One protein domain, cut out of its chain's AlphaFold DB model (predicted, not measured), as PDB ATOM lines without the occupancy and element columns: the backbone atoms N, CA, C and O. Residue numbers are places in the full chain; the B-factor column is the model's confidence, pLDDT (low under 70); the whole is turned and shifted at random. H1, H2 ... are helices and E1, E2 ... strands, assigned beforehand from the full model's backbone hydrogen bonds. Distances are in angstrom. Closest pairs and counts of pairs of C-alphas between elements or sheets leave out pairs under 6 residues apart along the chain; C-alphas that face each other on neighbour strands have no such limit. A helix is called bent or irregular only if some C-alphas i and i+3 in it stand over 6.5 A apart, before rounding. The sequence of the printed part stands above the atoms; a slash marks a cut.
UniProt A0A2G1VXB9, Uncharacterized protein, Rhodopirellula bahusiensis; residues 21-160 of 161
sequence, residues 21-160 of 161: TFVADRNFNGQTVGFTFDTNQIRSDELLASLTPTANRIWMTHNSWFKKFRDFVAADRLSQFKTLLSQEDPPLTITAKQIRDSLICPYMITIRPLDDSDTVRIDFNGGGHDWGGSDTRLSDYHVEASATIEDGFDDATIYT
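Overview. This is residues 21 to 160 of the 161 residues of an uncharacterized protein of Rhodopirellula bahusiensis (UniProt A0A2G1VXB9). A strongly twisted sheet of six strands has one face covered by two helices, H1 and H2, which follow each other and make a corner, while no named helix covers its other face. H2 runs on past the sheet, whose contacts with it are made by residues 62 to 76, and the short helix H3 packs on H2 after the chain folds back through residues 86 to 95. The printed part has 140 residues, with three named helices and six named strands in the order E1 E2 H1 H2 H3 E3 E4 E5 E6, and its class is mixed, helices and strands. The sheet's order is E1, E2, E3, E4, E5, E6; it is mixed, with E2 and E3 parallel and the other neighbours antiparallel. The whole is only just compact, close to loose, with a radius of gyration of the C-alphas of 16.9 A, and only just elongated, with spans of 59 by 30 by 26 A.

Arrangement. Start at the edge strand E1, residues 21 to 28, which forms an antiparallel hairpin with E2, residues 31 to 37; look for N 26 and O 33, 2.9 A apart. Next comes H1, residues 45 to 60, on the sheet, where its Leu 51 and Ile 111 have C-alphas 7.3 A apart. H2, residues 62 to 85, is on the same face at a height over the sheet of 10.3 A, and on the local plane it stands at 66 degrees to E4, residues 119 to 127, across the strands. H1 and H2 are close but not clearly touching, closest at the C-alphas of Ile 58 and Trp 65, 7.0 A, and their lines are only just about perpendicular at 73 degrees. H3, residues 96 to 102, is not on the sheet; it touches residues 70 to 78 of H2, closest at the C-alphas of Ala 74 and Arg 100, 5.1 A, at a steep tilt of 63 degrees, opposite ways. E3, residues 108 to 113, is parallel to E2, with N 109 and O 34 at 2.8 A; E2, the three helices and E3 are a strand-helix-strand unit, two parallel neighbour strands with helices between. From E3 a meander, each strand the antiparallel neighbour of the one before, takes in E4, E5, residues 140 to 148, and E6, residues 152 to 159. Check N 110 and O 123 at 2.9 A, N 122 and O 145 at 2.7 A, and N 144 and O 157 at 2.9 A, all within hydrogen-bond range. In H3 every O i to N i+4 pair is within hydrogen-bond range; in H1 it is 10 of 12 and in H2 19 of 20.

Along the chain. Find C-alpha 21 at (3.526, -18.175, 22.832), where E1 begins its 22.3 A; E2 then covers 19.7 A. H1, 22.0 A long, is only just irregular, with C-alphas 50 and 53 lying 6.6 A apart. H2 starts at C-alpha 62, (-16.046, -12.750, 13.892), and runs 32.7 A, with a kink of 30 degrees near residue 79; H3 measures 10.3 A. E3 covers 16.8 A, E4 26.6 A and E5 26.4 A. E6, 20.5 A, bends by 61 degrees at residue 155 and ends at C-alpha 159, (-7.706, -30.187, 6.548).

Size, cuts and confidence. The C-alphas of Glu 46 and Asp 89, the two farthest apart, are 59.3 A from each other. The printed part has no cut, and its one long link is E4 to E5, residues 128 to 139. The mean pLDDT of the printed part is 77.2; among the residues under 70 are 128 to 140 and 149 to 160.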
ATOM      1  N   THR A  21       4.294 -18.927  23.829       87.94
ATOM      2  CA  THR A  21       3.526 -18.175  22.832       87.94
ATOM      3  C   THR A  21       2.721 -17.082  23.518       87.94
ATOM      4  O   THR A  21       2.449 -17.142  24.721       87.94
ATOM      5  N   PHE A  22       2.327 -16.059  22.764       91.00
ATOM      6  CA  PHE A  22       1.353 -15.105  23.264       91.00
ATOM      7  C   PHE A  22      -0.060 -15.659  23.098       91.00
ATOM      8  O   PHE A  22      -0.402 -16.226  22.062       91.00
ATOM      9  N   VAL A  23      -0.895 -15.454  24.113       91.81
ATOM     10  CA  VAL A  23      -2.285 -15.911  24.132       91.81
ATOM     11  C   VAL A  23      -3.236 -14.798  24.548       91.81
ATOM     12  O   VAL A  23      -2.878 -13.900  25.317       91.81
ATOM     13  N   ALA A  24      -4.469 -14.862  24.058       92.81
ATOM     14  CA  ALA A  24      -5.555 -13.997  24.495       92.81
ATOM     15  C   ALA A  24      -6.895 -14.727  24.450       92.81
ATOM     16  O   ALA A  24      -7.221 -15.364  23.458       92.81
ATOM     17  N   ASP A  25      -7.717 -14.537  25.476       91.19
ATOM     18  CA  ASP A  25      -9.041 -15.150  25.543       91.19
ATOM     19  C   ASP A  25     -10.140 -14.138  25.211       91.19
ATOM     20  O   ASP A  25     -10.068 -12.946  25.552       91.19
ATOM     21  N   ARG A  26     -11.186 -14.610  24.535       89.44
ATOM     22  CA  ARG A  26     -12.364 -13.821  24.173       89.44
ATOM     23  C   ARG A  26     -13.639 -14.585  24.463       89.44
ATOM     24  O   ARG A  26     -13.695 -15.780  24.248       89.44
ATOM     25  N   ASN A  27     -14.688 -13.888  24.887       87.75
ATOM     26  CA  ASN A  27     -15.986 -14.511  25.128       87.75
ATOM     27  C   ASN A  27     -16.954 -14.196  23.987       87.75
ATOM     28  O   ASN A  27     -17.181 -13.027  23.671       87.75
ATOM     29  N   PHE A  28     -17.554 -15.231  23.403       85.25
ATOM     30  CA  PHE A  28     -18.607 -15.132  22.397       85.25
ATOM     31  C   PHE A  28     -19.735 -16.103  22.745       85.25
ATOM     32  O   PHE A  28     -19.497 -17.295  22.897       85.25
ATOM     33  N   ASN A  29     -20.965 -15.602  22.899       82.81
ATOM     34  CA  ASN A  29     -22.150 -16.414  23.223       82.81
ATOM     35  C   ASN A  29     -21.969 -17.376  24.419       82.81
ATOM     36  O   ASN A  29     -22.481 -18.491  24.408       82.81
ATOM     37  N   GLY A  30     -21.244 -16.948  25.457       82.31
ATOM     38  CA  GLY A  30     -20.991 -17.763  26.652       82.31
ATOM     39  C   GLY A  30     -19.870 -18.800  26.507       82.31
ATOM     40  O   GLY A  30     -19.613 -19.529  27.459       82.31
ATOM     41  N   GLN A  31     -19.186 -18.842  25.361       82.69
ATOM     42  CA  GLN A  31     -18.020 -19.687  25.108       82.69
ATOM     43  C   GLN A  31     -16.737 -18.848  25.095       82.69
ATOM     44  O   GLN A  31     -16.711 -17.748  24.532       82.69
ATOM     45  N   THR A  32     -15.667 -19.397  25.667       87.44
ATOM     46  CA  THR A  32     -14.315 -18.846  25.536       87.44
ATOM     47  C   THR A  32     -13.694 -19.291  24.214       87.44
ATOM     48  O   THR A  32     -13.656 -20.480  23.902       87.44
ATOM     49  N   VAL A  33     -13.194 -18.325  23.451       89.31
ATOM     50  CA  VAL A  33     -12.416 -18.485  22.226       89.31
ATOM     51  C   VAL A  33     -10.992 -18.026  22.522       89.31
ATOM     52  O   VAL A  33     -10.766 -16.844  22.801       89.31
ATOM     53  N   GLY A  34     -10.046 -18.957  22.479       91.19
ATOM     54  CA  GLY A  34      -8.624 -18.680  22.634       91.19
ATOM     55  C   GLY A  34      -8.009 -18.182  21.329       91.19
ATOM     56  O   GLY A  34      -8.321 -18.678  20.250       91.19
ATOM     57  N   PHE A  35      -7.123 -17.205  21.429       93.06
ATOM     58  CA  PHE A  35      -6.225 -16.785  20.364       93.06
ATOM     59  C   PHE A  35      -4.801 -17.133  20.761       93.06
ATOM     60  O   PHE A  35      -4.378 -16.776  21.861       93.06
ATOM     61  N   THR A  36      -4.070 -17.752  19.845       93.50
ATOM     62  CA  THR A  36      -2.651 -18.073  19.993       93.50
ATOM     63  C   THR A  36      -1.869 -17.356  18.901       93.50
ATOM     64  O   THR A  36      -2.274 -17.364  17.740       93.50
ATOM     65  N   PHE A  37      -0.758 -16.726  19.265       90.88
ATOM     66  CA  PHE A  37       0.124 -16.009  18.348       90.88
ATOM     67  C   PHE A  37       1.452 -16.755  18.285       90.88
ATOM     68  O   PHE A  37       2.301 -16.609  19.169       90.88
ATOM     69  N   ASP A  38       1.615 -17.597  17.273       84.06
ATOM     70  CA  ASP A  38       2.816 -18.407  17.128       84.06
ATOM     71  C   ASP A  38       3.984 -17.518  16.699       84.06
ATOM     72  O   ASP A  38       4.090 -17.091  15.551       84.06
ATOM     73  N   THR A  39       4.846 -17.188  17.656       77.88
ATOM     74  CA  THR A  39       6.035 -16.363  17.442       77.88
ATOM     75  C   THR A  39       7.287 -17.216  17.236       77.88
ATOM     76  O   THR A  39       8.383 -16.802  17.618       77.88
ATOM     77  N   ASN A  40       7.140 -18.427  16.678       75.00
ATOM     78  CA  ASN A  40       8.216 -19.415  16.543       75.00
ATOM     79  C   ASN A  40       8.927 -19.678  17.883       75.00
ATOM     80  O   ASN A  40      10.149 -19.803  17.937       75.00
ATOM     81  N   GLN A  41       8.158 -19.701  18.978       69.69
ATOM     82  CA  GLN A  41       8.641 -19.897  20.355       69.69
ATOM     83  C   GLN A  41       9.598 -18.807  20.881       69.69
ATOM     84  O   GLN A  41      10.179 -18.944  21.958       69.69
ATOM     85  N   ILE A  42       9.752 -17.687  20.165       73.94
ATOM     86  CA  ILE A  42      10.562 -16.545  20.600       73.94
ATOM     87  C   ILE A  42       9.635 -15.452  21.118       73.94
ATOM     88  O   ILE A  42       8.714 -15.013  20.431       73.94
ATOM     89  N   ARG A  43       9.903 -14.948  22.323       84.56
ATOM     90  CA  ARG A  43       9.199 -13.778  22.849       84.56
ATOM     91  C   ARG A  43       9.631 -12.522  22.085       84.56
ATOM     92  O   ARG A  43      10.671 -11.941  22.386       84.56
ATOM     93  N   SER A  44       8.823 -12.113  21.108       87.69
ATOM     94  CA  SER A  44       9.048 -10.923  20.283       87.69
ATOM     95  C   SER A  44       7.848  -9.980  20.343       87.69
ATOM     96  O   SER A  44       6.789 -10.265  19.782       87.69
ATOM     97  N   ASP A  45       8.021  -8.841  21.018       85.75
ATOM     98  CA  ASP A  45       6.983  -7.807  21.123       85.75
ATOM     99  C   ASP A  45       6.721  -7.121  19.767       85.75
ATOM    100  O   ASP A  45       5.598  -6.696  19.495       85.75
ATOM    101  N   GLU A  46       7.731  -7.047  18.896       86.19
ATOM    102  CA  GLU A  46       7.609  -6.512  17.534       86.19
ATOM    103  C   GLU A  46       6.748  -7.422  16.652       86.19
ATOM    104  O   GLU A  46       5.805  -6.955  16.013       86.19
ATOM    105  N   LEU A  47       7.010  -8.733  16.684       84.88
ATOM    106  CA  LEU A  47       6.202  -9.712  15.959       84.88
ATOM    107  C   LEU A  47       4.776  -9.766  16.517       84.88
ATOM    108  O   LEU A  47       3.803  -9.823  15.773       84.88
ATOM    109  N   LEU A  48       4.615  -9.672  17.838       88.06
ATOM    110  CA  LEU A  48       3.286  -9.556  18.429       88.06
ATOM    111  C   LEU A  48       2.539  -8.319  17.905       88.06
ATOM    112  O   LEU A  48       1.349  -8.399  17.581       88.06
ATOM    113  N   ALA A  49       3.222  -7.176  17.820       87.00
ATOM    114  CA  ALA A  49       2.638  -5.941  17.316       87.00
ATOM    115  C   ALA A  49       2.212  -6.052  15.842       87.00
ATOM    116  O   ALA A  49       1.185  -5.471  15.491       87.00
ATOM    117  N   SER A  50       2.924  -6.824  15.010       85.06
ATOM    118  CA  SER A  50       2.552  -7.044  13.603       85.06
ATOM    119  C   SER A  50       1.397  -8.036  13.419       85.06
ATOM    120  O   SER A  50       0.572  -7.848  12.527       85.06
ATOM    121  N   LEU A  51       1.259  -9.045  14.290       87.19
ATOM    122  CA  LEU A  51       0.172 -10.037  14.217       87.19
ATOM    123  C   LEU A  51      -1.149  -9.552  14.849       87.19
ATOM    124  O   LEU A  51      -2.243  -9.995  14.479       87.19
ATOM    125  N   THR A  52      -1.072  -8.629  15.814       87.94
ATOM    126  CA  THR A  52      -2.239  -8.106  16.549       87.94
ATOM    127  C   THR A  52      -3.313  -7.462  15.647       87.94
ATOM    128  O   THR A  52      -4.500  -7.705  15.895       87.94
ATOM    129  N   PRO A  53      -2.978  -6.672  14.603       86.06
ATOM    130  CA  PRO A  53      -3.951  -6.142  13.646       86.06
ATOM    131  C   PRO A  53      -4.839  -7.216  13.011       86.06
ATOM    132  O   PRO A  53      -6.064  -7.057  13.001       86.06
ATOM    133  N   THR A  54      -4.258  -8.336  12.572       86.31
ATOM    134  CA  THR A  54      -5.012  -9.446  11.974       86.31
ATOM    135  C   THR A  54      -5.961 -10.080  12.985       86.31
ATOM    136  O   THR A  54      -7.155 -10.222  12.705       86.31
ATOM    137  N   ALA A  55      -5.483 -10.377  14.198       88.00
ATOM    138  CA  ALA A  55      -6.328 -10.903  15.274       88.00
ATOM    139  C   ALA A  55      -7.497  -9.962  15.597       88.00
ATOM    140  O   ALA A  55      -8.646 -10.389  15.748       88.00
ATOM    141  N   ASN A  56      -7.221  -8.656  15.649       87.31
ATOM    142  CA  ASN A  56      -8.234  -7.638  15.868       87.31
ATOM    143  C   ASN A  56      -9.262  -7.612  14.732       87.31
ATOM    144  O   ASN A  56     -10.457  -7.533  15.003       87.31
ATOM    145  N   ARG A  57      -8.837  -7.737  13.472       84.62
ATOM    146  CA  ARG A  57      -9.746  -7.786  12.321       84.62
ATOM    147  C   ARG A  57     -10.650  -9.017  12.354       84.62
ATOM    148  O   ARG A  57     -11.862  -8.864  12.179       84.62
ATOM    149  N   ILE A  58     -10.099 -10.202  12.637       85.69
ATOM    150  CA  ILE A  58     -10.877 -11.440  12.815       85.69
ATOM    151  C   ILE A  58     -11.915 -11.233  13.915       85.69
ATOM    152  O   ILE A  58     -13.103 -11.447  13.689       85.69
ATOM    153  N   TRP A  59     -11.496 -10.742  15.084       88.50
ATOM    154  CA  TRP A  59     -12.408 -10.544  16.205       88.50
ATOM    155  C   TRP A  59     -13.476  -9.484  15.922       88.50
ATOM    156  O   TRP A  59     -14.638  -9.686  16.248       88.50
ATOM    157  N   MET A  60     -13.147  -8.378  15.260       85.88
ATOM    158  CA  MET A  60     -14.135  -7.352  14.906       85.88
ATOM    159  C   MET A  60     -15.156  -7.838  13.866       85.88
ATOM    160  O   MET A  60     -16.266  -7.315  13.802       85.88
ATOM    161  N   THR A  61     -14.809  -8.855  13.071       84.12
ATOM    162  CA  THR A  61     -15.662  -9.408  12.005       84.12
ATOM    163  C   THR A  61     -16.082 -10.864  12.259       84.12
ATOM    164  O   THR A  61     -16.581 -11.533  11.349       84.12
ATOM    165  N   HIS A  62     -15.949 -11.338  13.505       86.81
ATOM    166  CA  HIS A  62     -16.046 -12.750  13.892       86.81
ATOM    167  C   HIS A  62     -17.313 -13.449  13.389       86.81
ATOM    168  O   HIS A  62     -17.236 -14.575  12.921       86.81
ATOM    169  N   ASN A  63     -18.474 -12.784  13.387       85.50
ATOM    170  CA  ASN A  63     -19.720 -13.377  12.884       85.50
ATOM    171  C   ASN A  63     -19.608 -13.859  11.428       85.50
ATOM    172  O   ASN A  63     -20.088 -14.941  11.092       85.50
ATOM    173  N   SER A  64     -18.972 -13.060  10.563       83.25
ATOM    174  CA  SER A  64     -18.768 -13.405   9.152       83.25
ATOM    175  C   SER A  64     -17.781 -14.564   9.015       83.25
ATOM    176  O   SER A  64     -18.043 -15.541   8.317       83.25
ATOM    177  N   TRP A  65     -16.677 -14.492   9.754       81.50
ATOM    178  CA  TRP A  65     -15.620 -15.494   9.734       81.50
ATOM    179  C   TRP A  65     -16.051 -16.844  10.288       81.50
ATOM    180  O   TRP A  65     -15.856 -17.864   9.638       81.50
ATOM    181  N   PHE A  66     -16.708 -16.860  11.445       85.94
ATOM    182  CA  PHE A  66     -17.188 -18.087  12.078       85.94
ATOM    183  C   PHE A  66     -18.306 -18.724  11.254       85.94
ATOM    184  O   PHE A  66     -18.469 -19.942  11.259       85.94
ATOM    185  N   LYS A  67     -19.084 -17.920  10.516       84.00
ATOM    186  CA  LYS A  67     -20.022 -18.446   9.525       84.00
ATOM    187  C   LYS A  67     -19.283 -19.100   8.355       84.00
ATOM    188  O   LYS A  67     -19.569 -20.257   8.085       84.00
ATOM    189  N   LYS A  68     -18.339 -18.403   7.706       81.12
ATOM    190  CA  LYS A  68     -17.542 -18.961   6.594       81.12
ATOM    191  C   LYS A  68     -16.874 -20.275   6.994       81.12
ATOM    192  O   LYS A  68     -17.011 -21.271   6.301       81.12
ATOM    193  N   PHE A  69     -16.232 -20.284   8.155       82.88
ATOM    194  CA  PHE A  69     -15.632 -21.462   8.762       82.88
ATOM    195  C   PHE A  69     -16.610 -22.638   8.900       82.88
ATOM    196  O   PHE A  69     -16.336 -23.729   8.408       82.88
ATOM    197  N   ARG A  70     -17.788 -22.421   9.502       82.56
ATOM    198  CA  ARG A  70     -18.805 -23.477   9.628       82.56
ATOM    199  C   ARG A  70     -19.376 -23.910   8.280       82.56
ATOM    200  O   ARG A  70     -19.668 -25.088   8.111       82.56
ATOM    201  N   ASP A  71     -19.535 -22.991   7.330       81.19
ATOM    202  CA  ASP A  71     -19.981 -23.315   5.971       81.19
ATOM    203  C   ASP A  71     -18.945 -24.215   5.258       81.19
ATOM    204  O   ASP A  71     -19.333 -25.196   4.621       81.19
ATOM    205  N   PHE A  72     -17.644 -23.945   5.427       79.94
ATOM    206  CA  PHE A  72     -16.553 -24.777   4.904       79.94
ATOM    207  C   PHE A  72     -16.574 -26.194   5.484       79.94
ATOM    208  O   PHE A  72     -16.625 -27.167   4.730       79.94
ATOM    209  N   VAL A  73     -16.616 -26.321   6.813       79.56
ATOM    210  CA  VAL A  73     -16.679 -27.629   7.488       79.56
ATOM    211  C   VAL A  73     -17.955 -28.384   7.104       79.56
ATOM    212  O   VAL A  73     -17.916 -29.584   6.836       79.56
ATOM    213  N   ALA A  74     -19.097 -27.695   7.022       81.19
ATOM    214  CA  ALA A  74     -20.359 -28.330   6.666       81.19
ATOM    215  C   ALA A  74     -20.380 -28.868   5.230       81.19
ATOM    216  O   ALA A  74     -20.972 -29.921   4.986       81.19
ATOM    217  N   ALA A  75     -19.749 -28.166   4.284       80.69
ATOM    218  CA  ALA A  75     -19.639 -28.617   2.901       80.69
ATOM    219  C   ALA A  75     -18.791 -29.894   2.782       80.69
ATOM    220  O   ALA A  75     -19.221 -30.843   2.120       80.69
ATOM    221  N   ASP A  76     -17.643 -29.939   3.463       79.31
ATOM    222  CA  ASP A  76     -16.769 -31.117   3.495       79.31
ATOM    223  C   ASP A  76     -17.478 -32.331   4.122       79.31
ATOM    224  O   ASP A  76     -17.607 -33.386   3.494       79.31
ATOM    225  N   ARG A  77     -18.069 -32.160   5.313       77.25
ATOM    226  CA  ARG A  77     -18.782 -33.245   6.005       77.25
ATOM    227  C   ARG A  77     -20.011 -33.725   5.245       77.25
ATOM    228  O   ARG A  77     -20.283 -34.923   5.238       77.25
ATOM    229  N   LEU A  78     -20.741 -32.841   4.559       80.44
ATOM    230  CA  LEU A  78     -21.864 -33.264   3.718       80.44
ATOM    231  C   LEU A  78     -21.408 -34.226   2.615       80.44
ATOM    232  O   LEU A  78     -22.133 -35.168   2.301       80.44
ATOM    233  N   SER A  79     -20.232 -33.993   2.028       77.56
ATOM    234  CA  SER A  79     -19.654 -34.889   1.024       77.56
ATOM    235  C   SER A  79     -19.411 -36.286   1.607       77.56
ATOM    236  O   SER A  79     -19.859 -37.278   1.037       77.56
ATOM    237  N   GLN A  80     -18.806 -36.355   2.797       74.50
ATOM    238  CA  GLN A  80     -18.500 -37.613   3.489       74.50
ATOM    239  C   GLN A  80     -19.770 -38.367   3.920       74.50
ATOM    240  O   GLN A  80     -19.916 -39.561   3.650       74.50
ATOM    241  N   PHE A  81     -20.729 -37.670   4.540       75.50
ATOM    242  CA  PHE A  81     -21.975 -38.283   5.006       75.50
ATOM    243  C   PHE A  81     -22.865 -38.763   3.866       75.50
ATOM    244  O   PHE A  81     -23.503 -39.800   4.007       75.50
ATOM    245  N   LYS A  82     -22.900 -38.066   2.723       73.44
ATOM    246  CA  LYS A  82     -23.666 -38.532   1.558       73.44
ATOM    247  C   LYS A  82     -23.228 -39.919   1.097       73.44
ATOM    248  O   LYS A  82     -24.084 -40.704   0.709       73.44
ATOM    249  N   THR A  83     -21.933 -40.219   1.154       70.44
ATOM    250  CA  THR A  83     -21.398 -41.534   0.778       70.44
ATOM    251  C   THR A  83     -21.736 -42.618   1.801       70.44
ATOM    252  O   THR A  83     -21.988 -43.756   1.411       70.44
ATOM    253  N   LEU A  84     -21.740 -42.278   3.093       69.56
ATOM    254  CA  LEU A  84     -22.010 -43.220   4.184       69.56
ATOM    255  C   LEU A  84     -23.509 -43.514   4.332       69.56
ATOM    256  O   LEU A  84     -23.925 -44.667   4.304       69.56
ATOM    257  N   LEU A  85     -24.334 -42.469   4.423       70.25
ATOM    258  CA  LEU A  85     -25.772 -42.582   4.690       70.25
ATOM    259  C   LEU A  85     -26.565 -43.130   3.497       70.25
ATOM    260  O   LEU A  85     -27.662 -43.652   3.677       70.25
ATOM    261  N   SER A  86     -26.022 -43.064   2.274       71.06
ATOM    262  CA  SER A  86     -26.649 -43.703   1.109       71.06
ATOM    263  C   SER A  86     -26.577 -45.234   1.144       71.06
ATOM    264  O   SER A  86     -27.161 -45.878   0.278       71.06
ATOM    265  N   GLN A  87     -25.810 -45.807   2.076       72.62
ATOM    266  CA  GLN A  87     -25.653 -47.253   2.252       72.62
ATOM    267  C   GLN A  87     -26.587 -47.818   3.336       72.62
ATOM    268  O   GLN A  87     -26.647 -49.034   3.500       72.62
ATOM    269  N   GLU A  88     -27.312 -46.963   4.066       70.38
ATOM    270  CA  GLU A  88     -28.285 -47.377   5.083       70.38
ATOM    271  C   GLU A  88     -29.654 -47.724   4.472       70.38
ATOM    272  O   GLU A  88     -30.024 -47.215   3.412       70.38
ATOM    273  N   ASP A  89     -30.419 -48.581   5.160       67.75
ATOM    274  CA  ASP A  89     -31.782 -48.967   4.776       67.75
ATOM    275  C   ASP A  89     -32.773 -48.685   5.930       67.75
ATOM    276  O   ASP A  89     -32.728 -49.378   6.953       67.75
ATOM    277  N   PRO A  90     -33.662 -47.678   5.812       70.69
ATOM    278  CA  PRO A  90     -33.819 -46.771   4.673       70.69
ATOM    279  C   PRO A  90     -32.701 -45.710   4.602       70.69
ATOM    280  O   PRO A  90     -32.157 -45.333   5.641       70.69
ATOM    281  N   PRO A  91     -32.408 -45.145   3.413       69.38
ATOM    282  CA  PRO A  91     -31.378 -44.119   3.270       69.38
ATOM    283  C   PRO A  91     -31.705 -42.877   4.100       69.38
ATOM    284  O   PRO A  91     -32.760 -42.254   3.922       69.38
ATOM    285  N   LEU A  92     -30.783 -42.475   4.973       69.94
ATOM    286  CA  LEU A  92     -30.914 -41.235   5.728       69.94
ATOM    287  C   LEU A  92     -30.444 -40.041   4.894       69.94
ATOM    288  O   LEU A  92     -29.473 -40.102   4.140       69.94
ATOM    289  N   THR A  93     -31.138 -38.911   5.041       70.44
ATOM    290  CA  THR A  93     -30.764 -37.656   4.381       70.44
ATOM    291  C   THR A  93     -30.444 -36.589   5.417       70.44
ATOM    292  O   THR A  93     -31.253 -36.274   6.287       70.44
ATOM    293  N   ILE A  94     -29.247 -36.013   5.302       75.00
ATOM    294  CA  ILE A  94     -28.793 -34.873   6.097       75.00
ATOM    295  C   ILE A  94     -28.510 -33.686   5.172       75.00
ATOM    296  O   ILE A  94     -27.970 -33.836   4.074       75.00
ATOM    297  N   THR A  95     -28.900 -32.485   5.590       77.75
ATOM    298  CA  THR A  95     -28.671 -31.249   4.830       77.75
ATOM    299  C   THR A  95     -27.413 -30.523   5.313       77.75
ATOM    300  O   THR A  95     -27.089 -30.559   6.497       77.75
ATOM    301  N   ALA A  96     -26.749 -29.764   4.429       76.31
ATOM    302  CA  ALA A  96     -25.643 -28.871   4.822       76.31
ATOM    303  C   ALA A  96     -26.049 -27.908   5.948       76.31
ATOM    304  O   ALA A  96     -25.242 -27.578   6.808       76.31
ATOM    305  N   LYS A  97     -27.316 -27.469   5.953       79.31
ATOM    306  CA  LYS A  97     -27.860 -26.611   7.007       79.31
ATOM    307  C   LYS A  97     -27.860 -27.323   8.359       79.31
ATOM    308  O   LYS A  97     -27.400 -26.734   9.326       79.31
ATOM    309  N   GLN A  98     -28.343 -28.565   8.417       75.81
ATOM    310  CA  GLN A  98     -28.311 -29.361   9.648       75.81
ATOM    311  C   GLN A  98     -26.877 -29.581  10.126       75.81
ATOM    312  O   GLN A  98     -26.626 -29.398  11.310       75.81
ATOM    313  N   ILE A  99     -25.949 -29.876   9.203       77.88
ATOM    314  CA  ILE A  99     -24.510 -29.977   9.492       77.88
ATOM    315  C   ILE A  99     -23.985 -28.700  10.123       77.88
ATOM    316  O   ILE A  99     -23.467 -28.722  11.227       77.88
ATOM    317  N   ARG A 100     -24.177 -27.567   9.460       78.62
ATOM    318  CA  ARG A 100     -23.695 -26.277   9.940       78.62
ATOM    319  C   ARG A 100     -24.292 -25.868  11.288       78.62
ATOM    320  O   ARG A 100     -23.588 -25.283  12.107       78.62
ATOM    321  N   ASP A 101     -25.587 -26.102  11.492       77.50
ATOM    322  CA  ASP A 101     -26.318 -25.599  12.661       77.50
ATOM    323  C   ASP A 101     -25.944 -26.339  13.965       77.50
ATOM    324  O   ASP A 101     -26.193 -25.811  15.046       77.50
ATOM    325  N   SER A 102     -25.299 -27.503  13.890       75.25
ATOM    326  CA  SER A 102     -24.745 -28.231  15.047       75.25
ATOM    327  C   SER A 102     -23.228 -28.048  15.234       75.25
ATOM    328  O   SER A 102     -22.678 -28.509  16.240       75.25
ATOM    329  N   LEU A 103     -22.542 -27.390  14.291       77.69
ATOM    330  CA  LEU A 103     -21.153 -26.977  14.482       77.69
ATOM    331  C   LEU A 103     -21.110 -25.826  15.485       77.69
ATOM    332  O   LEU A 103     -21.772 -24.792  15.315       77.69
ATOM    333  N   ILE A 104     -20.286 -25.996  16.514       76.56
ATOM    334  CA  ILE A 104     -20.012 -24.954  17.497       76.56
ATOM    335  C   ILE A 104     -19.136 -23.876  16.830       76.56
ATOM    336  O   ILE A 104     -18.588 -24.047  15.742       76.56
ATOM    337  N   CYS A 105     -19.054 -22.690  17.423       78.56
ATOM    338  CA  CYS A 105     -18.066 -21.707  16.983       78.56
ATOM    339  C   CYS A 105     -16.642 -22.199  17.312       78.56
ATOM    340  O   CYS A 105     -16.480 -23.005  18.236       78.56
ATOM    341  N   PRO A 106     -15.611 -21.730  16.579       83.31
ATOM    342  CA  PRO A 106     -14.235 -22.116  16.870       83.31
ATOM    343  C   PRO A 106     -13.892 -21.765  18.320       83.31
ATOM    344  O   PRO A 106     -14.244 -20.685  18.795       83.31
ATOM    345  N   TYR A 107     -13.223 -22.681  19.016       85.38
ATOM    346  CA  TYR A 107     -12.762 -22.468  20.390       85.38
ATOM    347  C   TYR A 107     -11.305 -22.004  20.444       85.38
ATOM    348  O   TYR A 107     -10.884 -21.473  21.468       85.38
ATOM    349  N   MET A 108     -10.539 -22.176  19.363       89.25
ATOM    350  CA  MET A 108      -9.150 -21.734  19.283       89.25
ATOM    351  C   MET A 108      -8.821 -21.217  17.881       89.25
ATOM    352  O   MET A 108      -9.173 -21.838  16.879       89.25
ATOM    353  N   ILE A 109      -8.141 -20.074  17.825       91.50
ATOM    354  CA  ILE A 109      -7.668 -19.432  16.602       91.50
ATOM    355  C   ILE A 109      -6.165 -19.203  16.738       91.50
ATOM    356  O   ILE A 109      -5.738 -18.404  17.570       91.50
ATOM    357  N   THR A 110      -5.363 -19.881  15.926       91.75
ATOM    358  CA  THR A 110      -3.905 -19.693  15.913       91.75
ATOM    359  C   THR A 110      -3.525 -18.790  14.750       91.75
ATOM    360  O   THR A 110      -4.057 -18.948  13.658       91.75
ATOM    361  N   ILE A 111      -2.627 -17.834  14.970       91.06
ATOM    362  CA  ILE A 111      -2.110 -16.925  13.942       91.06
ATOM    363  C   ILE A 111      -0.592 -17.060  13.932       91.06
ATOM    364  O   ILE A 111       0.044 -16.887  14.971       91.06
ATOM    365  N   ARG A 112      -0.023 -17.371  12.768       88.69
ATOM    366  CA  ARG A 112       1.403 -17.653  12.576       88.69
ATOM    367  C   ARG A 112       1.923 -16.803  11.414       88.69
ATOM    368  O   ARG A 112       1.241 -16.745  10.392       88.69
ATOM    369  N   PRO A 113       3.075 -16.129  11.523       86.31
ATOM    370  CA  PRO A 113       3.693 -15.499  10.362       86.31
ATOM    371  C   PRO A 113       4.110 -16.574   9.352       86.31
ATOM    372  O   PRO A 113       4.417 -17.705   9.736       86.31
ATOM    373  N   LEU A 114       4.109 -16.231   8.068       81.25
ATOM    374  CA  LEU A 114       4.761 -17.040   7.039       81.25
ATOM    375  C   LEU A 114       6.187 -16.516   6.792       81.25
ATOM    376  O   LEU A 114       6.639 -15.583   7.453       81.25
ATOM    377  N   ASP A 115       6.924 -17.165   5.888       79.00
ATOM    378  CA  ASP A 115       8.304 -16.769   5.561       79.00
ATOM    379  C   ASP A 115       8.382 -15.369   4.926       79.00
ATOM    380  O   ASP A 115       9.428 -14.720   4.974       79.00
ATOM    381  N   ASP A 116       7.282 -14.898   4.332       75.56
ATOM    382  CA  ASP A 116       7.136 -13.508   3.920       75.56
ATOM    383  C   ASP A 116       6.568 -12.652   5.068       75.56
ATOM    384  O   ASP A 116       5.821 -13.116   5.928       75.56
ATOM    385  N   SER A 117       6.969 -11.380   5.122       69.06
ATOM    386  CA  SER A 117       6.634 -10.495   6.244       69.06
ATOM    387  C   SER A 117       5.165 -10.080   6.294       69.06
ATOM    388  O   SER A 117       4.711  -9.586   7.325       69.06
ATOM    389  N   ASP A 118       4.446 -10.240   5.183       77.19
ATOM    390  CA  ASP A 118       3.163  -9.577   4.956       77.19
ATOM    391  C   ASP A 118       1.988 -10.556   5.012       77.19
ATOM    392  O   ASP A 118       0.836 -10.129   5.163       77.19
ATOM    393  N   THR A 119       2.257 -11.861   4.926       81.62
ATOM    394  CA  THR A 119       1.249 -12.909   5.031       81.62
ATOM    395  C   THR A 119       1.342 -13.663   6.348       81.62
ATOM    396  O   THR A 119       2.381 -13.820   6.992       81.62
ATOM    397  N   VAL A 120       0.180 -14.132   6.777       86.38
ATOM    398  CA  VAL A 120       0.019 -14.936   7.972       86.38
ATOM    399  C   VAL A 120      -0.824 -16.154   7.649       86.38
ATOM    400  O   VAL A 120      -1.765 -16.114   6.849       86.38
ATOM    401  N   ARG A 121      -0.505 -17.237   8.342       88.81
ATOM    402  CA  ARG A 121      -1.345 -18.411   8.440       88.81
ATOM    403  C   ARG A 121      -2.282 -18.287   9.631       88.81
ATOM    404  O   ARG A 121      -1.873 -17.871  10.710       88.81
ATOM    405  N   ILE A 122      -3.539 -18.653   9.432       88.38
ATOM    406  CA  ILE A 122      -4.580 -18.666  10.452       88.38
ATOM    407  C   ILE A 122      -5.157 -20.073  10.533       88.38
ATOM    408  O   ILE A 122      -5.570 -20.625   9.520       88.38
ATOM    409  N   ASP A 123      -5.269 -20.609  11.740       89.00
ATOM    410  CA  ASP A 123      -5.911 -21.894  11.991       89.00
ATOM    411  C   ASP A 123      -7.148 -21.707  12.844       89.00
ATOM    412  O   ASP A 123      -7.059 -21.266  13.991       89.00
ATOM    413  N   PHE A 124      -8.297 -22.101  12.319       86.88
ATOM    414  CA  PHE A 124      -9.528 -22.193  13.083       86.88
ATOM    415  C   PHE A 124      -9.706 -23.622  13.572       86.88
ATOM    416  O   PHE A 124      -9.922 -24.534  12.777       86.88
ATOM    417  N   ASN A 125      -9.669 -23.798  14.887       84.00
ATOM    418  CA  ASN A 125      -9.967 -25.062  15.540       84.00
ATOM    419  C   ASN A 125     -11.323 -24.941  16.234       84.00
ATOM    420  O   ASN A 125     -11.585 -23.991  16.984       84.00
ATOM    421  N   GLY A 126     -12.206 -25.895  15.969       75.81
ATOM    422  CA  GLY A 126     -13.514 -25.949  16.601       75.81
ATOM    423  C   GLY A 126     -14.003 -27.372  16.810       75.81
ATOM    424  O   GLY A 126     -13.337 -28.334  16.440       75.81
ATOM    425  N   GLY A 127     -15.164 -27.466  17.458       70.50
ATOM    426  CA  GLY A 127     -15.810 -28.718  17.840       70.50
ATOM    427  C   GLY A 127     -17.276 -28.786  17.390       70.50
ATOM    428  O   GLY A 127     -17.947 -27.771  17.210       70.50
ATOM    429  N   GLY A 128     -17.807 -29.972  17.148       62.91
ATOM    430  CA  GLY A 128     -19.211 -30.229  16.850       62.91
ATOM    431  C   GLY A 128     -19.904 -30.787  18.081       62.91
ATOM    432  O   GLY A 128     -19.259 -31.386  18.942       62.91
ATOM    433  N   HIS A 129     -21.222 -30.621  18.167       59.41
ATOM    434  CA  HIS A 129     -21.990 -31.456  19.086       59.41
ATOM    435  C   HIS A 129     -21.875 -32.930  18.681       59.41
ATOM    436  O   HIS A 129     -21.777 -33.225  17.493       59.41
ATOM    437  N   ASP A 130     -21.882 -33.837  19.661       54.88
ATOM    438  CA  ASP A 130     -21.916 -35.279  19.409       54.88
ATOM    439  C   ASP A 130     -23.119 -35.608  18.513       54.88
ATOM    440  O   ASP A 130     -24.274 -35.330  18.847       54.88
ATOM    441  N   TRP A 131     -22.819 -36.151  17.337       53.03
ATOM    442  CA  TRP A 131     -23.780 -36.472  16.288       53.03
ATOM    443  C   TRP A 131     -24.482 -37.818  16.514       53.03
ATOM    444  O   TRP A 131     -25.227 -38.270  15.645       53.03
ATOM    445  N   GLY A 132     -24.258 -38.464  17.663       42.69
ATOM    446  CA  GLY A 132     -24.832 -39.770  17.990       42.69
ATOM    447  C   GLY A 132     -24.054 -40.945  17.397       42.69
ATOM    448  O   GLY A 132     -24.574 -42.057  17.342       42.69
ATOM    449  N   GLY A 133     -22.814 -40.715  16.960       45.94
ATOM    450  CA  GLY A 133     -21.876 -41.753  16.545       45.94
ATOM    451  C   GLY A 133     -20.731 -41.841  17.547       45.94
ATOM    452  O   GLY A 133     -20.238 -40.821  18.011       45.94
ATOM    453  N   SER A 134     -20.259 -43.047  17.855       40.97
ATOM    454  CA  SER A 134     -19.163 -43.297  18.808       40.97
ATOM    455  C   SER A 134     -17.793 -42.731  18.392       40.97
ATOM    456  O   SER A 134     -16.782 -43.084  18.995       40.97
ATOM    457  N   ASP A 135     -17.730 -41.926  17.329       47.16
ATOM    458  CA  ASP A 135     -16.496 -41.444  16.725       47.16
ATOM    459  C   ASP A 135     -16.302 -39.944  16.964       47.16
ATOM    460  O   ASP A 135     -16.815 -39.084  16.244       47.16
ATOM    461  N   THR A 136     -15.503 -39.635  17.981       50.78
ATOM    462  CA  THR A 136     -15.121 -38.273  18.371       50.78
ATOM    463  C   THR A 136     -14.260 -37.562  17.316       50.78
ATOM    464  O   THR A 136     -14.052 -36.355  17.403       50.78
ATOM    465  N   ARG A 137     -13.777 -38.259  16.276       50.56
ATOM    466  CA  ARG A 137     -13.076 -37.620  15.142       50.56
ATOM    467  C   ARG A 137     -14.015 -36.805  14.253       50.56
ATOM    468  O   ARG A 137     -13.572 -35.964  13.478       50.56
ATOM    469  N   LEU A 138     -15.325 -37.026  14.373       51.44
ATOM    470  CA  LEU A 138     -16.331 -36.228  13.675       51.44
ATOM    471  C   LEU A 138     -16.668 -34.927  14.414       51.44
ATOM    472  O   LEU A 138     -17.279 -34.042  13.812       51.44
ATOM    473  N   SER A 139     -16.279 -34.797  15.689       58.47
ATOM    474  CA  SER A 139     -16.526 -33.586  16.469       58.47
ATOM    475  C   SER A 139     -15.428 -32.542  16.307       58.47
ATOM    476  O   SER A 139     -15.782 -31.385  16.157       58.47
ATOM    477  N   ASP A 140     -14.142 -32.888  16.264       67.31
ATOM    478  CA  ASP A 140     -13.091 -31.869  16.109       67.31
ATOM    479  C   ASP A 140     -12.798 -31.553  14.637       67.31
ATOM    480  O   ASP A 140     -12.823 -32.421  13.762       67.31
ATOM    481  N   TYR A 141     -12.545 -30.279  14.347       72.69
ATOM    482  CA  TYR A 141     -12.231 -29.821  12.997       72.69
ATOM    483  C   TYR A 141     -11.231 -28.669  12.991       72.69
ATOM    484  O   TYR A 141     -11.194 -27.828  13.894       72.69
ATOM    485  N   HIS A 142     -10.458 -28.633  11.907       78.69
ATOM    486  CA  HIS A 142      -9.402 -27.673  11.653       78.69
ATOM    487  C   HIS A 142      -9.583 -27.066  10.255       78.69
ATOM    488  O   HIS A 142      -9.723 -27.776   9.260       78.69
ATOM    489  N   VAL A 143      -9.605 -25.741  10.166       77.62
ATOM    490  CA  VAL A 143      -9.580 -25.025   8.885       77.62
ATOM    491  C   VAL A 143      -8.379 -24.110   8.893       77.62
ATOM    492  O   VAL A 143      -8.269 -23.234   9.747       77.62
ATOM    493  N   GLU A 144      -7.516 -24.305   7.911       82.69
ATOM    494  CA  GLU A 144      -6.326 -23.503   7.721       82.69
ATOM    495  C   GLU A 144      -6.614 -22.414   6.672       82.69
ATOM    496  O   GLU A 144      -7.367 -22.583   5.714       82.69
ATOM    497  N   ALA A 145      -6.063 -21.232   6.877       79.75
ATOM    498  CA  ALA A 145      -6.505 -20.021   6.214       79.75
ATOM    499  C   ALA A 145      -5.307 -19.102   5.968       79.75
ATOM    500  O   ALA A 145      -4.515 -18.887   6.879       79.75
ATOM    501  N   SER A 146      -5.170 -18.539   4.768       79.44
ATOM    502  CA  SER A 146      -4.111 -17.567   4.467       79.44
ATOM    503  C   SER A 146      -4.689 -16.156   4.438       79.44
ATOM    504  O   SER A 146      -5.760 -15.914   3.878       79.44
ATOM    505  N   ALA A 147      -3.991 -15.211   5.059       75.19
ATOM    506  CA  ALA A 147      -4.391 -13.810   5.107       75.19
ATOM    507  C   ALA A 147      -3.177 -12.890   4.999       75.19
ATOM    508  O   ALA A 147      -2.062 -13.294   5.319       75.19
ATOM    509  N   THR A 148      -3.401 -11.639   4.613       75.25
ATOM    510  CA  THR A 148      -2.397 -10.575   4.741       75.25
ATOM    511  C   THR A 148      -2.649  -9.749   6.001       75.25
ATOM    512  O   THR A 148      -3.774  -9.684   6.513       75.25
ATOM    513  N   ILE A 149      -1.600  -9.100   6.512       69.31
ATOM    514  CA  ILE A 149      -1.695  -8.213   7.683       69.31
ATOM    515  C   ILE A 149      -2.575  -6.985   7.381       69.31
ATOM    516  O   ILE A 149      -3.349  -6.550   8.241       69.31
ATOM    517  N   GLU A 150      -2.506  -6.450   6.157       68.00
ATOM    518  CA  GLU A 150      -3.253  -5.255   5.741       68.00
ATOM    519  C   GLU A 150      -4.683  -5.571   5.273       68.00
ATOM    520  O   GLU A 150      -5.651  -4.984   5.773       68.00
ATOM    521  N   ASP A 151      -4.846  -6.538   4.366       64.12
ATOM    522  CA  ASP A 151      -6.109  -6.794   3.657       64.12
ATOM    523  C   ASP A 151      -6.950  -7.917   4.268       64.12
ATOM    524  O   ASP A 151      -8.142  -8.032   3.968       64.12
ATOM    525  N   GLY A 152      -6.415  -8.650   5.245       63.56
ATOM    526  CA  GLY A 152      -7.131  -9.746   5.881       63.56
ATOM    527  C   GLY A 152      -7.265 -10.947   4.944       63.56
ATOM    528  O   GLY A 152      -6.317 -11.320   4.267       63.56
ATOM    529  N   PHE A 153      -8.407 -11.630   4.995       64.06
ATOM    530  CA  PHE A 153      -8.544 -13.000   4.498       64.06
ATOM    531  C   PHE A 153      -9.250 -13.139   3.172       64.06
ATOM    532  O   PHE A 153     -10.439 -12.810   3.071       64.06
ATOM    533  N   ASP A 154      -8.538 -13.777   2.250       58.16
ATOM    534  CA  ASP A 154      -8.979 -13.974   0.878       58.16
ATOM    535  C   ASP A 154      -9.068 -15.457   0.474       58.16
ATOM    536  O   ASP A 154      -9.878 -15.767  -0.399       58.16
ATOM    537  N   ASP A 155      -8.343 -16.383   1.128       58.44
ATOM    538  CA  ASP A 155      -8.290 -17.797   0.706       58.44
ATOM    539  C   ASP A 155      -8.134 -18.819   1.863       58.44
ATOM    540  O   ASP A 155      -7.368 -18.602   2.803       58.44
ATOM    541  N   ALA A 156      -8.852 -19.952   1.794       59.75
ATOM    542  CA  ALA A 156      -8.948 -20.992   2.837       59.75
ATOM    543  C   ALA A 156      -8.640 -22.397   2.300       59.75
ATOM    544  O   ALA A 156      -9.186 -22.794   1.274       59.75
ATOM    545  N   THR A 157      -7.887 -23.204   3.051       63.09
ATOM    546  CA  THR A 157      -7.685 -24.641   2.795       63.09
ATOM    547  C   THR A 157      -8.175 -25.482   3.982       63.09
ATOM    548  O   THR A 157      -7.842 -25.228   5.134       63.09
ATOM    549  N   ILE A 158      -8.987 -26.507   3.723       60.19
ATOM    550  CA  ILE A 158      -9.566 -27.353   4.779       60.19
ATOM    551  C   ILE A 158      -8.706 -28.605   4.953       60.19
ATOM    552  O   ILE A 158      -8.453 -29.310   3.976       60.19
ATOM    553  N   TYR A 159      -8.331 -28.915   6.194       59.28
ATOM    554  CA  TYR A 159      -7.706 -30.187   6.548       59.28
ATOM    555  C   TYR A 159      -8.640 -30.952   7.482       59.28
ATOM    556  O   TYR A 159      -8.946 -30.501   8.584       59.28
ATOM    557  N   THR A 160      -9.116 -32.111   7.037       54.31
ATOM    558  CA  THR A 160      -9.892 -33.026   7.875       54.31
ATOM    559  C   THR A 160      -9.036 -34.225   8.260       54.31
ATOM    560  O   THR A 160      -8.313 -34.775   7.428       54.31
TER     561      THR A 160